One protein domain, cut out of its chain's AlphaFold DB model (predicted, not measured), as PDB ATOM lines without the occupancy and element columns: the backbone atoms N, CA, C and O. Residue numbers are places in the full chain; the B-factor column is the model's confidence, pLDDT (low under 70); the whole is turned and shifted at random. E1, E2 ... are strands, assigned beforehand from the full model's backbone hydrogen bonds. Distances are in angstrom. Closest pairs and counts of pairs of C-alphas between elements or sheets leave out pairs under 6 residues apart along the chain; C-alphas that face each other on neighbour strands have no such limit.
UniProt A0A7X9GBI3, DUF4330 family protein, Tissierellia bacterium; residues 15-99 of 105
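What this domain is: This is residues 15 to 99 of the 105 residues of the protein "DUF4330 family protein" of Tissierellia bacterium (UniProt A0A7X9GBI3). A long, twisted ribbon of two antiparallel strands, the hairpin E2 and E3, makes the length of the domain, with a small body of short strands gathered at one end of it. There E1 pairs with the beginning of E2, and the hairpin E7 and E8 and the small sheet E4 E5 E6 complete the body. The printed part has 85 residues, with no named helix and eight named strands, E1 to E8 in order, and the class is all strand. The sheets, E1 - E2 - E3, E4 - E5 - E6 and E7 - E8, are antiparallel. The whole is loose, radius of gyration of the C-alphas 17.3 A, and elongated, spanning 56 by 29 by 20 A.

Where its parts are: E2, residues 21 to 40, is 47.8 A long and bends by 94 degrees at residue 24. E3, residues 46 to 63, is 43.2 A long and bends by 69 degrees at residue 53. E1 is residues 15 to 18, beginning at C-alpha 15 (-36.528, 4.882, 15.716). E4 is residues 66 to 68, E5 71 to 74, E6 77 to 79, E7 84 to 88 and E8 93 to 97, ending at C-alpha 97 (-52.629, 13.044, 19.641).

How they stand to each other: E2 is the inner strand between E1 and E3: N 31 and O 58 are 2.8 A apart, N 18 and O 21 2.9 A, within hydrogen-bond range. E1 and E2 form a hairpin and, with E3, a meander, each strand the antiparallel neighbour of the one before. E4 E5 E6 is another, with N 73 and O 66 at 2.8 A and N 79 and O 72 at 2.8 A. In E7 and E8, N 85 and O 96 are 2.9 A apart. The closest C-alphas of E1 and E7, Gly 17 and Glu 88, are 5.2 A apart. E3 and E8 are near each other, with 5 pairs of C-alphas within 10 A; E2 and E8 are apart.

The domain as a whole: The two C-alphas farthest apart, Asn 43 and Asp 68, are 56.8 A apart. The printed part has no cut, its links are tight, and no printed residue is under pLDDT 70.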
ATOM      1  N   ARG A  15     -36.888   4.621  14.318       96.75
ATOM      2  CA  ARG A  15     -36.528   4.882  15.716       96.75
ATOM      3  C   ARG A  15     -37.028   6.251  16.128       96.75
ATOM      4  O   ARG A  15     -36.877   7.217  15.373       96.75
ATOM      5  N   ILE A  16     -37.565   6.333  17.340       95.75
ATOM      6  CA  ILE A  16     -38.007   7.603  17.902       95.75
ATOM      7  C   ILE A  16     -36.840   8.281  18.601       95.75
ATOM      8  O   ILE A  16     -36.068   7.645  19.319       95.75
ATOM      9  N   GLY A  17     -36.710   9.583  18.387       93.44
ATOM     10  CA  GLY A  17     -35.708  10.416  19.027       93.44
ATOM     11  C   GLY A  17     -36.295  11.567  19.832       93.44
ATOM     12  O   GLY A  17     -37.464  11.929  19.711       93.44
ATOM     13  N   GLU A  18     -35.437  12.165  20.650       90.50
ATOM     14  CA  GLU A  18     -35.643  13.461  21.282       90.50
ATOM     15  C   GLU A  18     -34.288  14.174  21.415       90.50
ATOM     16  O   GLU A  18     -33.319  13.593  21.902       90.50
ATOM     17  N   VAL A  19     -34.203  15.440  20.979       81.06
ATOM     18  CA  VAL A  19     -33.034  16.330  21.169       81.06
ATOM     19  C   VAL A  19     -31.700  15.613  20.873       81.06
ATOM     20  O   VAL A  19     -30.758  15.629  21.664       81.06
ATOM     21  N   LYS A  20     -31.606  15.010  19.677       78.06
ATOM     22  CA  LYS A  20     -30.414  14.310  19.145       78.06
ATOM     23  C   LYS A  20     -30.065  12.968  19.803       78.06
ATOM     24  O   LYS A  20     -28.956  12.476  19.597       78.06
ATOM     25  N   GLN A  21     -30.962  12.376  20.581       87.88
ATOM     26  CA  GLN A  21     -30.780  11.040  21.148       87.88
ATOM     27  C   GLN A  21     -31.925  10.133  20.719       87.88
ATOM     28  O   GLN A  21     -33.067  10.579  20.653       87.88
ATOM     29  N   TYR A  22     -31.622   8.866  20.436       93.38
ATOM     30  CA  TYR A  22     -32.666   7.864  20.252       93.38
ATOM     31  C   TYR A  22     -33.211   7.431  21.607       93.38
ATOM     32  O   TYR A  22     -32.455   7.216  22.555       93.38
ATOM     33  N   LEU A  23     -34.529   7.303  21.663       94.62
ATOM     34  CA  LEU A  23     -35.251   6.670  22.751       94.62
ATOM     35  C   LEU A  23     -35.306   5.161  22.495       94.62
ATOM     36  O   LEU A  23     -35.140   4.710  21.360       94.62
ATOM     37  N   ASP A  24     -35.600   4.384  23.535       94.31
ATOM     38  CA  ASP A  24     -35.835   2.945  23.396       94.31
ATOM     39  C   ASP A  24     -37.257   2.666  22.898       94.31
ATOM     40  O   ASP A  24     -38.112   2.116  23.589       94.31
ATOM     41  N   SER A  25     -37.562   3.189  21.712       95.75
ATOM     42  CA  SER A  25     -38.872   3.058  21.086       95.75
ATOM     43  C   SER A  25     -38.796   3.229  19.575       95.75
ATOM     44  O   SER A  25     -37.899   3.883  19.033       95.75
ATOM     45  N   TYR A  26     -39.760   2.628  18.891       97.31
ATOM     46  CA  TYR A  26     -39.837   2.596  17.440       97.31
ATOM     47  C   TYR A  26     -41.289   2.579  16.962       97.31
ATOM     48  O   TYR A  26     -42.216   2.238  17.705       97.31
ATOM     49  N   ILE A  27     -41.486   2.942  15.697       97.69
ATOM     50  CA  ILE A  27     -42.764   2.774  15.008       97.69
ATOM     51  C   ILE A  27     -42.981   1.289  14.737       97.69
ATOM     52  O   ILE A  27     -42.252   0.670  13.968       97.69
ATOM     53  N   LYS A  28     -43.992   0.709  15.369       98.06
ATOM     54  CA  LYS A  28     -44.346  -0.697  15.203       98.06
ATOM     55  C   LYS A  28     -45.269  -0.920  14.006       98.06
ATOM     56  O   LYS A  28     -45.083  -1.891  13.289       98.06
ATOM     57  N   GLU A  29     -46.264  -0.054  13.834       98.00
ATOM     58  CA  GLU A  29     -47.315  -0.174  12.815       98.00
ATOM     59  C   GLU A  29     -47.661   1.225  12.283       98.00
ATOM     60  O   GLU A  29     -47.664   2.194  13.056       98.00
ATOM     61  N   VAL A  30     -47.959   1.324  10.984       97.25
ATOM     62  CA  VAL A  30     -48.390   2.561  10.307       97.25
ATOM     63  C   VAL A  30     -49.608   2.276   9.434       97.25
ATOM     64  O   VAL A  30     -49.576   1.401   8.574       97.25
ATOM     65  N   GLU A  31     -50.664   3.063   9.608       96.38
ATOM     66  CA  GLU A  31     -51.852   3.043   8.760       96.38
ATOM     67  C   GLU A  31     -52.179   4.465   8.295       96.38
ATOM     68  O   GLU A  31     -52.526   5.335   9.098       96.38
ATOM     69  N   LEU A  32     -52.081   4.703   6.987       93.69
ATOM     70  CA  LEU A  32     -52.509   5.957   6.374       93.69
ATOM     71  C   LEU A  32     -54.000   5.897   6.041       93.69
ATOM     72  O   LEU A  32     -54.483   4.936   5.442       93.69
ATOM     73  N   ALA A  33     -54.725   6.948   6.409       91.38
ATOM     74  CA  ALA A  33     -56.151   7.085   6.175       91.38
ATOM     75  C   ALA A  33     -56.473   8.438   5.518       91.38
ATOM     76  O   ALA A  33     -55.912   9.468   5.911       91.38
ATOM     77  N   PRO A  34     -57.408   8.472   4.550       91.31
ATOM     78  CA  PRO A  34     -57.875   9.724   3.974       91.31
ATOM     79  C   PRO A  34     -58.689  10.522   4.995       91.31
ATOM     80  O   PRO A  34     -59.405   9.961   5.831       91.31
ATOM     81  N   VAL A  35     -58.646  11.848   4.881       91.00
ATOM     82  CA  VAL A  35     -59.552  12.728   5.622       91.00
ATOM     83  C   VAL A  35     -60.826  12.932   4.814       91.00
ATOM     84  O   VAL A  35     -60.782  13.241   3.627       91.00
ATOM     85  N   TYR A  36     -61.978  12.786   5.463       89.38
ATOM     86  CA  TYR A  36     -63.269  13.082   4.851       89.38
ATOM     87  C   TYR A  36     -63.742  14.472   5.263       89.38
ATOM     88  O   TYR A  36     -63.813  14.797   6.449       89.38
ATOM     89  N   SER A  37     -64.116  15.279   4.277       90.06
ATOM     90  CA  SER A  37     -64.743  16.582   4.461       90.06
ATOM     91  C   SER A  37     -66.229  16.505   4.110       90.06
ATOM     92  O   SER A  37     -66.644  15.799   3.190       90.06
ATOM     93  N   THR A  38     -67.054  17.222   4.874       91.50
ATOM     94  CA  THR A  38     -68.470  17.412   4.540       91.50
ATOM     95  C   THR A  38     -68.631  18.775   3.889       91.50
ATOM     96  O   THR A  38     -68.424  19.795   4.541       91.50
ATOM     97  N   ASN A  39     -69.030  18.783   2.622       88.19
ATOM     98  CA  ASN A  39     -69.279  19.987   1.837       88.19
ATOM     99  C   ASN A  39     -70.762  20.088   1.463       88.19
ATOM    100  O   ASN A  39     -71.520  19.130   1.621       88.19
ATOM    101  N   LEU A  40     -71.184  21.251   0.969       92.50
ATOM    102  CA  LEU A  40     -72.506  21.431   0.371       92.50
ATOM    103  C   LEU A  40     -72.381  21.380  -1.152       92.50
ATOM    104  O   LEU A  40     -71.497  22.021  -1.720       92.50
ATOM    105  N   ASN A  41     -73.258  20.628  -1.815       88.56
ATOM    106  CA  ASN A  41     -73.367  20.685  -3.271       88.56
ATOM    107  C   ASN A  41     -74.109  21.961  -3.721       88.56
ATOM    108  O   ASN A  41     -74.588  22.747  -2.902       88.56
ATOM    109  N   PHE A  42     -74.239  22.156  -5.036       89.12
ATOM    110  CA  PHE A  42     -74.954  23.303  -5.616       89.12
ATOM    111  C   PHE A  42     -76.417  23.424  -5.138       89.12
ATOM    112  O   PHE A  42     -76.954  24.526  -5.081       89.12
ATOM    113  N   ASN A  43     -77.039  22.309  -4.745       92.94
ATOM    114  CA  ASN A  43     -78.409  22.258  -4.232       92.94
ATOM    115  C   ASN A  43     -78.492  22.478  -2.706       92.94
ATOM    116  O   ASN A  43     -79.581  22.425  -2.141       92.94
ATOM    117  N   GLY A  44     -77.363  22.713  -2.025       90.69
ATOM    118  CA  GLY A  44     -77.301  22.879  -0.571       90.69
ATOM    119  C   GLY A  44     -77.368  21.569   0.223       90.69
ATOM    120  O   GLY A  44     -77.549  21.601   1.440       90.69
ATOM    121  N   GLU A  45     -77.222  20.414  -0.425       93.44
ATOM    122  CA  GLU A  45     -77.229  19.105   0.231       93.44
ATOM    123  C   GLU A  45     -75.823  18.738   0.713       93.44
ATOM    124  O   GLU A  45     -74.824  19.038   0.053       93.44
ATOM    125  N   LYS A  46     -75.737  18.052   1.859       93.12
ATOM    126  CA  LYS A  46     -74.459  17.567   2.393       93.12
ATOM    127  C   LYS A  46     -73.910  16.444   1.520       93.12
ATOM    128  O   LYS A  46     -74.569  15.426   1.330       93.12
ATOM    129  N   VAL A  47     -72.671  16.602   1.079       92.00
ATOM    130  CA  VAL A  47     -71.899  15.590   0.362       92.00
ATOM    131  C   VAL A  47     -70.607  15.341   1.127       92.00
ATOM    132  O   VAL A  47     -69.913  16.280   1.512       92.00
ATOM    133  N   ILE A  48     -70.301  14.068   1.365       91.69
ATOM    134  CA  ILE A  48     -69.039  13.641   1.970       91.69
ATOM    135  C   ILE A  48     -68.055  13.362   0.835       91.69
ATOM    136  O   ILE A  48     -68.356  12.585  -0.070       91.69
ATOM    137  N   SER A  49     -66.889  13.994   0.887       90.19
ATOM    138  CA  SER A  49     -65.811  13.836  -0.090       90.19
ATOM    139  C   SER A  49     -64.482  13.609   0.617       90.19
ATOM    140  O   SER A  49     -64.293  14.063   1.742       90.19
ATOM    141  N   ILE A  50     -63.549  12.935  -0.050       89.38
ATOM    142  CA  ILE A  50     -62.159  12.868   0.412       89.38
ATOM    143  C   ILE A  50     -61.529  14.251   0.224       89.38
ATOM    144  O   ILE A  50     -61.689  14.862  -0.832       89.38
ATOM    145  N   ASP A  51     -60.842  14.745   1.248       88.62
ATOM    146  CA  ASP A  51     -59.987  15.921   1.145       88.62
ATOM    147  C   ASP A  51     -58.653  15.511   0.493       88.62
ATOM    148  O   ASP A  51     -57.903  14.741   1.088       88.62
ATOM    149  N   PRO A  52     -58.334  15.989  -0.723       85.62
ATOM    150  CA  PRO A  52     -57.104  15.605  -1.412       85.62
ATOM    151  C   PRO A  52     -55.848  16.265  -0.821       85.62
ATOM    152  O   PRO A  52     -54.745  15.949  -1.251       85.62
ATOM    153  N   SER A  53     -55.998  17.213   0.112       86.06
ATOM    154  CA  SER A  53     -54.889  17.958   0.718       86.06
ATOM    155  C   SER A  53     -54.486  17.446   2.100       86.06
ATOM    156  O   SER A  53     -53.482  17.902   2.650       86.06
ATOM    157  N   MET A  54     -55.265  16.524   2.675       88.31
ATOM    158  CA  MET A  54     -55.064  16.041   4.034       88.31
ATOM    159  C   MET A  54     -55.121  14.519   4.112       88.31
ATOM    160  O   MET A  54     -56.022  13.863   3.598       88.31
ATOM    161  N   GLU A  55     -54.186  13.982   4.876       90.88
ATOM    162  CA  GLU A  55     -54.096  12.580   5.256       90.88
ATOM    163  C   GLU A  55     -53.857  12.487   6.764       90.88
ATOM    164  O   GLU A  55     -53.374  13.430   7.401       90.88
ATOM    165  N   ILE A  56     -54.227  11.352   7.351       93.31
ATOM    166  CA  ILE A  56     -53.946  11.022   8.745       93.31
ATOM    167  C   ILE A  56     -53.103   9.754   8.762       93.31
ATOM    168  O   ILE A  56     -53.460   8.770   8.125       93.31
ATOM    169  N   ALA A  57     -52.027   9.759   9.542       95.38
ATOM    170  CA  ALA A  57     -51.290   8.555   9.891       95.38
ATOM    171  C   ALA A  57     -51.700   8.111  11.295       95.38
ATOM    172  O   ALA A  57     -51.466   8.821  12.277       95.38
ATOM    173  N   ASN A  58     -52.293   6.928  11.393       96.50
ATOM    174  CA  ASN A  58     -52.449   6.219  12.650       96.50
ATOM    175  C   ASN A  58     -51.204   5.362  12.848       96.50
ATOM    176  O   ASN A  58     -50.898   4.503  12.027       96.50
ATOM    177  N   ILE A  59     -50.471   5.618  13.926       97.12
ATOM    178  CA  ILE A  59     -49.222   4.916  14.213       97.12
ATOM    179  C   ILE A  59     -49.288   4.243  15.573       97.12
ATOM    180  O   ILE A  59     -49.913   4.753  16.507       97.12
ATOM    181  N   VAL A  60     -48.586   3.123  15.695       97.62
ATOM    182  CA  VAL A  60     -48.319   2.480  16.981       97.62
ATOM    183  C   VAL A  60     -46.848   2.658  17.297       97.62
ATOM    184  O   VAL A  60     -45.990   2.203  16.548       97.62
ATOM    185  N   VAL A  61     -46.553   3.302  18.422       96.94
ATOM    186  CA  VAL A  61     -45.195   3.380  18.968       96.94
ATOM    187  C   VAL A  61     -45.054   2.296  20.030       96.94
ATOM    188  O   VAL A  61     -45.878   2.221  20.943       96.94
ATOM    189  N   ALA A  62     -44.025   1.464  19.912       97.06
ATOM    190  CA  ALA A  62     -43.685   0.437  20.891       97.06
ATOM    191  C   ALA A  62     -42.287   0.691  21.456       97.06
ATOM    192  O   ALA A  62     -41.429   1.235  20.763       97.06
ATOM    193  N   GLY A  63     -42.062   0.306  22.708       94.81
ATOM    194  CA  GLY A  63     -40.780   0.497  23.375       94.81
ATOM    195  C   GLY A  63     -40.891   0.459  24.892       94.81
ATOM    196  O   GLY A  63     -42.000   0.418  25.436       94.81
ATOM    197  N   ASP A  64     -39.738   0.527  25.544       93.19
ATOM    198  CA  ASP A  64     -39.628   0.552  26.995       93.19
ATOM    199  C   ASP A  64     -39.780   1.994  27.489       93.19
ATOM    200  O   ASP A  64     -38.939   2.868  27.271       93.19
ATOM    201  N   MET A  65     -40.912   2.261  28.144       91.88
ATOM    202  CA  MET A  65     -41.272   3.600  28.605       91.88
ATOM    203  C   MET A  65     -40.909   3.774  30.074       91.88
ATOM    204  O   MET A  65     -41.290   2.974  30.931       91.88
ATOM    205  N   LEU A  66     -40.231   4.875  30.390       91.06
ATOM    206  CA  LEU A  66     -39.898   5.215  31.766       91.06
ATOM    207  C   LEU A  66     -41.180   5.555  32.538       91.06
ATOM    208  O   LEU A  66     -41.955   6.414  32.116       91.06
ATOM    209  N   TYR A  67     -41.386   4.919  33.690       91.31
ATOM    210  CA  TYR A  67     -42.426   5.306  34.637       91.31
ATOM    211  C   TYR A  67     -41.815   6.143  35.764       91.31
ATOM    212  O   TYR A  67     -41.066   5.636  36.596       91.31
ATOM    213  N   ASP A  68     -42.129   7.436  35.785       92.25
ATOM    214  CA  ASP A  68     -41.617   8.394  36.766       92.25
ATOM    215  C   ASP A  68     -42.684   9.433  37.124       92.25
ATOM    216  O   ASP A  68     -43.499   9.831  36.288       92.25
ATOM    217  N   ASN A  69     -42.671   9.892  38.380       89.25
ATOM    218  CA  ASN A  69     -43.618  10.876  38.907       89.25
ATOM    219  C   ASN A  69     -45.087  10.514  38.611       89.25
ATOM    220  O   ASN A  69     -45.883  11.358  38.206       89.25
ATOM    221  N   MET A  70     -45.434   9.235  38.804       89.12
ATOM    222  CA  MET A  70     -46.771   8.677  38.544       89.12
ATOM    223  C   MET A  70     -47.239   8.807  37.082       89.12
ATOM    224  O   MET A  70     -48.438   8.884  36.812       89.12
ATOM    225  N   SER A  71     -46.302   8.838  36.132       92.88
ATOM    226  CA  SER A  71     -46.594   8.958  34.705       92.88
ATOM    227  C   SER A  71     -45.652   8.103  33.861       92.88
ATOM    228  O   SER A  71     -44.458   8.030  34.142       92.88
ATOM    229  N   TYR A  72     -46.180   7.485  32.804       94.31
ATOM    230  CA  TYR A  72     -45.338   6.933  31.742       94.31
ATOM    231  C   TYR A  72     -44.800   8.074  30.887       94.31
ATOM    232  O   TYR A  72     -45.515   9.045  30.630       94.31
ATOM    233  N   LYS A  73     -43.556   7.961  30.431       94.50
ATOM    234  CA  LYS A  73     -42.892   8.982  29.625       94.50
ATOM    235  C   LYS A  73     -42.227   8.368  28.400       94.50
ATOM    236  O   LYS A  73     -41.553   7.346  28.498       94.50
ATOM    237  N   LEU A  74     -42.391   9.048  27.270       93.50
ATOM    238  CA  LEU A  74     -41.589   8.867  26.066       93.50
ATOM    239  C   LEU A  74     -40.587  10.022  26.025       93.50
ATOM    240  O   LEU A  74     -40.953  11.159  25.711       93.50
ATOM    241  N   GLY A  75     -39.350   9.746  26.441       91.44
ATOM    242  CA  GLY A  75     -38.371  10.800  26.701       91.44
ATOM    243  C   GLY A  75     -38.862  11.735  27.814       91.44
ATOM    244  O   GLY A  75     -39.245  11.274  28.890       91.44
ATOM    245  N   ASN A  76     -38.911  13.044  27.567       92.25
ATOM    246  CA  ASN A  76     -39.447  14.029  28.517       92.25
ATOM    247  C   ASN A  76     -40.967  14.236  28.408       92.25
ATOM    248  O   ASN A  76     -41.544  15.036  29.152       92.25
ATOM    249  N   GLN A  77     -41.635  13.546  27.485       93.56
ATOM    250  CA  GLN A  77     -43.056  13.738  27.224       93.56
ATOM    251  C   GLN A  77     -43.884  12.730  28.016       93.56
ATOM    252  O   GLN A  77     -43.847  11.532  27.748       93.56
ATOM    253  N   GLU A  78     -44.671  13.212  28.981       95.31
ATOM    254  CA  GLU A  78     -45.665  12.363  29.651       95.31
ATOM    255  C   GLU A  78     -46.660  11.806  28.622       95.31
ATOM    256  O   GLU A  78     -47.248  12.559  27.841       95.31
ATOM    257  N   LEU A  79     -46.893  10.500  28.710       95.12
ATOM    258  CA  LEU A  79     -47.863   9.743  27.946       95.12
ATOM    259  C   LEU A  79     -49.201   9.729  28.683       95.12
ATOM    260  O   LEU A  79     -49.345   9.155  29.763       95.12
ATOM    261  N   ARG A  80     -50.204  10.358  28.072       95.19
ATOM    262  CA  ARG A  80     -51.584  10.376  28.560       95.19
ATOM    263  C   ARG A  80     -52.545  10.412  27.379       95.19
ATOM    264  O   ARG A  80     -52.329  11.175  26.440       95.19
ATOM    265  N   GLN A  81     -53.620   9.629  27.436       96.00
ATOM    266  CA  GLN A  81     -54.659   9.648  26.406       96.00
ATOM    267  C   GLN A  81     -55.200  11.070  26.183       96.00
ATOM    268  O   GLN A  81     -55.406  11.828  27.132       96.00
ATOM    269  N   GLY A  82     -55.398  11.439  24.919       96.31
ATOM    270  CA  GLY A  82     -55.855  12.758  24.487       96.31
ATOM    271  C   GLY A  82     -54.772  13.840  24.484       96.31
ATOM    272  O   GLY A  82     -55.014  14.929  23.964       96.31
ATOM    273  N   LYS A  83     -53.574  13.569  25.017       96.31
ATOM    274  CA  LYS A  83     -52.471  14.533  25.029       96.31
ATOM    275  C   LYS A  83     -51.817  14.632  23.652       96.31
ATOM    276  O   LYS A  83     -51.690  13.636  22.942       96.31
ATOM    277  N   ILE A  84     -51.390  15.844  23.299       97.25
ATOM    278  CA  ILE A  84     -50.553  16.088  22.124       97.25
ATOM    279  C   ILE A  84     -49.099  15.791  22.482       97.25
ATOM    280  O   ILE A  84     -48.602  16.292  23.492       97.25
ATOM    281  N   ILE A  85     -48.431  15.012  21.640       95.31
ATOM    282  CA  ILE A  85     -47.008  14.692  21.746       95.31
ATOM    283  C   ILE A  85     -46.300  14.953  20.421       95.31
ATOM    284  O   ILE A  85     -46.927  15.020  19.361       95.31
ATOM    285  N   PHE A  86     -44.984  15.083  20.492       94.62
ATOM    286  CA  PHE A  86     -44.100  15.137  19.343       94.62
ATOM    287  C   PHE A  86     -43.468  13.770  19.114       94.62
ATOM    288  O   PHE A  86     -42.936  13.173  20.048       94.62
ATOM    289  N   ILE A  87     -43.502  13.307  17.871       93.75
ATOM    290  CA  ILE A  87     -42.766  12.131  17.419       93.75
ATOM    291  C   ILE A  87     -41.703  12.620  16.443       93.75
ATOM    292  O   ILE A  87     -42.010  13.295  15.457       93.75
ATOM    293  N   GLU A  88     -40.452  12.310  16.748       94.75
ATOM    294  CA  GLU A  88     -39.287  12.701  15.963       94.75
ATOM    295  C   GLU A  88     -38.539  11.444  15.529       94.75
ATOM    296  O   GLU A  88     -38.387  10.508  16.311       94.75
ATOM    297  N   SER A  89     -38.095  11.430  14.279       93.56
ATOM    298  CA  SER A  89     -37.180  10.440  13.719       93.56
ATOM    299  C   SER A  89     -36.154  11.164  12.840       93.56
ATOM    300  O   SER A  89     -36.148  12.393  12.766       93.56
ATOM    301  N   ASP A  90     -35.302  10.423  12.135       90.88
ATOM    302  CA  ASP A  90     -34.279  11.002  11.255       90.88
ATOM    303  C   ASP A  90     -34.889  11.771  10.066       90.88
ATOM    304  O   ASP A  90     -34.254  12.669   9.510       90.88
ATOM    305  N   PHE A  91     -36.126  11.436   9.680       90.25
ATOM    306  CA  PHE A  91     -36.779  11.961   8.476       90.25
ATOM    307  C   PHE A  91     -37.885  12.980   8.749       90.25
ATOM    308  O   PHE A  91     -38.267  13.724   7.847       90.25
ATOM    309  N   TYR A  92     -38.423  13.022   9.970       92.62
ATOM    310  CA  TYR A  92     -39.592  13.836  10.275       92.62
ATOM    311  C   TYR A  92     -39.641  14.261  11.740       92.62
ATOM    312  O   TYR A  92     -39.120  13.606  12.640       92.62
ATOM    313  N   ARG A  93     -40.368  15.353  11.974       93.19
ATOM    314  CA  ARG A  93     -40.801  15.778  13.302       93.19
ATOM    315  C   ARG A  93     -42.260  16.187  13.229       93.19
ATOM    316  O   ARG A  93     -42.602  17.193  12.610       93.19
ATOM    317  N   LEU A  94     -43.118  15.385  13.841       92.88
ATOM    318  CA  LEU A  94     -44.566  15.493  13.731       92.88
ATOM    319  C   LEU A  94     -45.188  15.700  15.106       92.88
ATOM    320  O   LEU A  94     -44.638  15.285  16.122       92.88
ATOM    321  N   LYS A  95     -46.360  16.335  15.127       94.62
ATOM    322  CA  LYS A  95     -47.233  16.379  16.301       94.62
ATOM    323  C   LYS A  95     -48.382  15.398  16.092       94.62
ATOM    324  O   LYS A  95     -48.955  15.360  15.006       94.62
ATOM    325  N   GLY A  96     -48.737  14.655  17.127       94.44
ATOM    326  CA  GLY A  96     -49.856  13.717  17.113       94.44
ATOM    327  C   GLY A  96     -50.616  13.755  18.430       94.44
ATOM    328  O   GLY A  96     -50.104  14.248  19.434       94.44
ATOM    329  N   GLN A  97     -51.847  13.249  18.425       97.44
ATOM    330  CA  GLN A  97     -52.629  13.044  19.641       97.44
ATOM    331  C   GLN A  97     -52.583  11.571  20.037       97.44
ATOM    332  O   GLN A  97     -52.741  10.691  19.196       97.44
ATOM    333  N   ILE A  98     -52.390  11.294  21.325       97.44
ATOM    334  CA  ILE A  98     -52.433   9.925  21.838       97.44
ATOM    335  C   ILE A  98     -53.887   9.445  21.872       97.44
ATOM    336  O   ILE A  98     -54.675   9.902  22.702       97.44
ATOM    337  N   ASN A  99     -54.230   8.478  21.020       96.94
ATOM    338  CA  ASN A  99     -55.569   7.885  20.989       96.94
ATOM    339  C   ASN A  99     -55.790   6.863  22.113       96.94
ATOM    340  O   ASN A  99     -56.862   6.830  22.715       96.94
TER     341      ASN A  99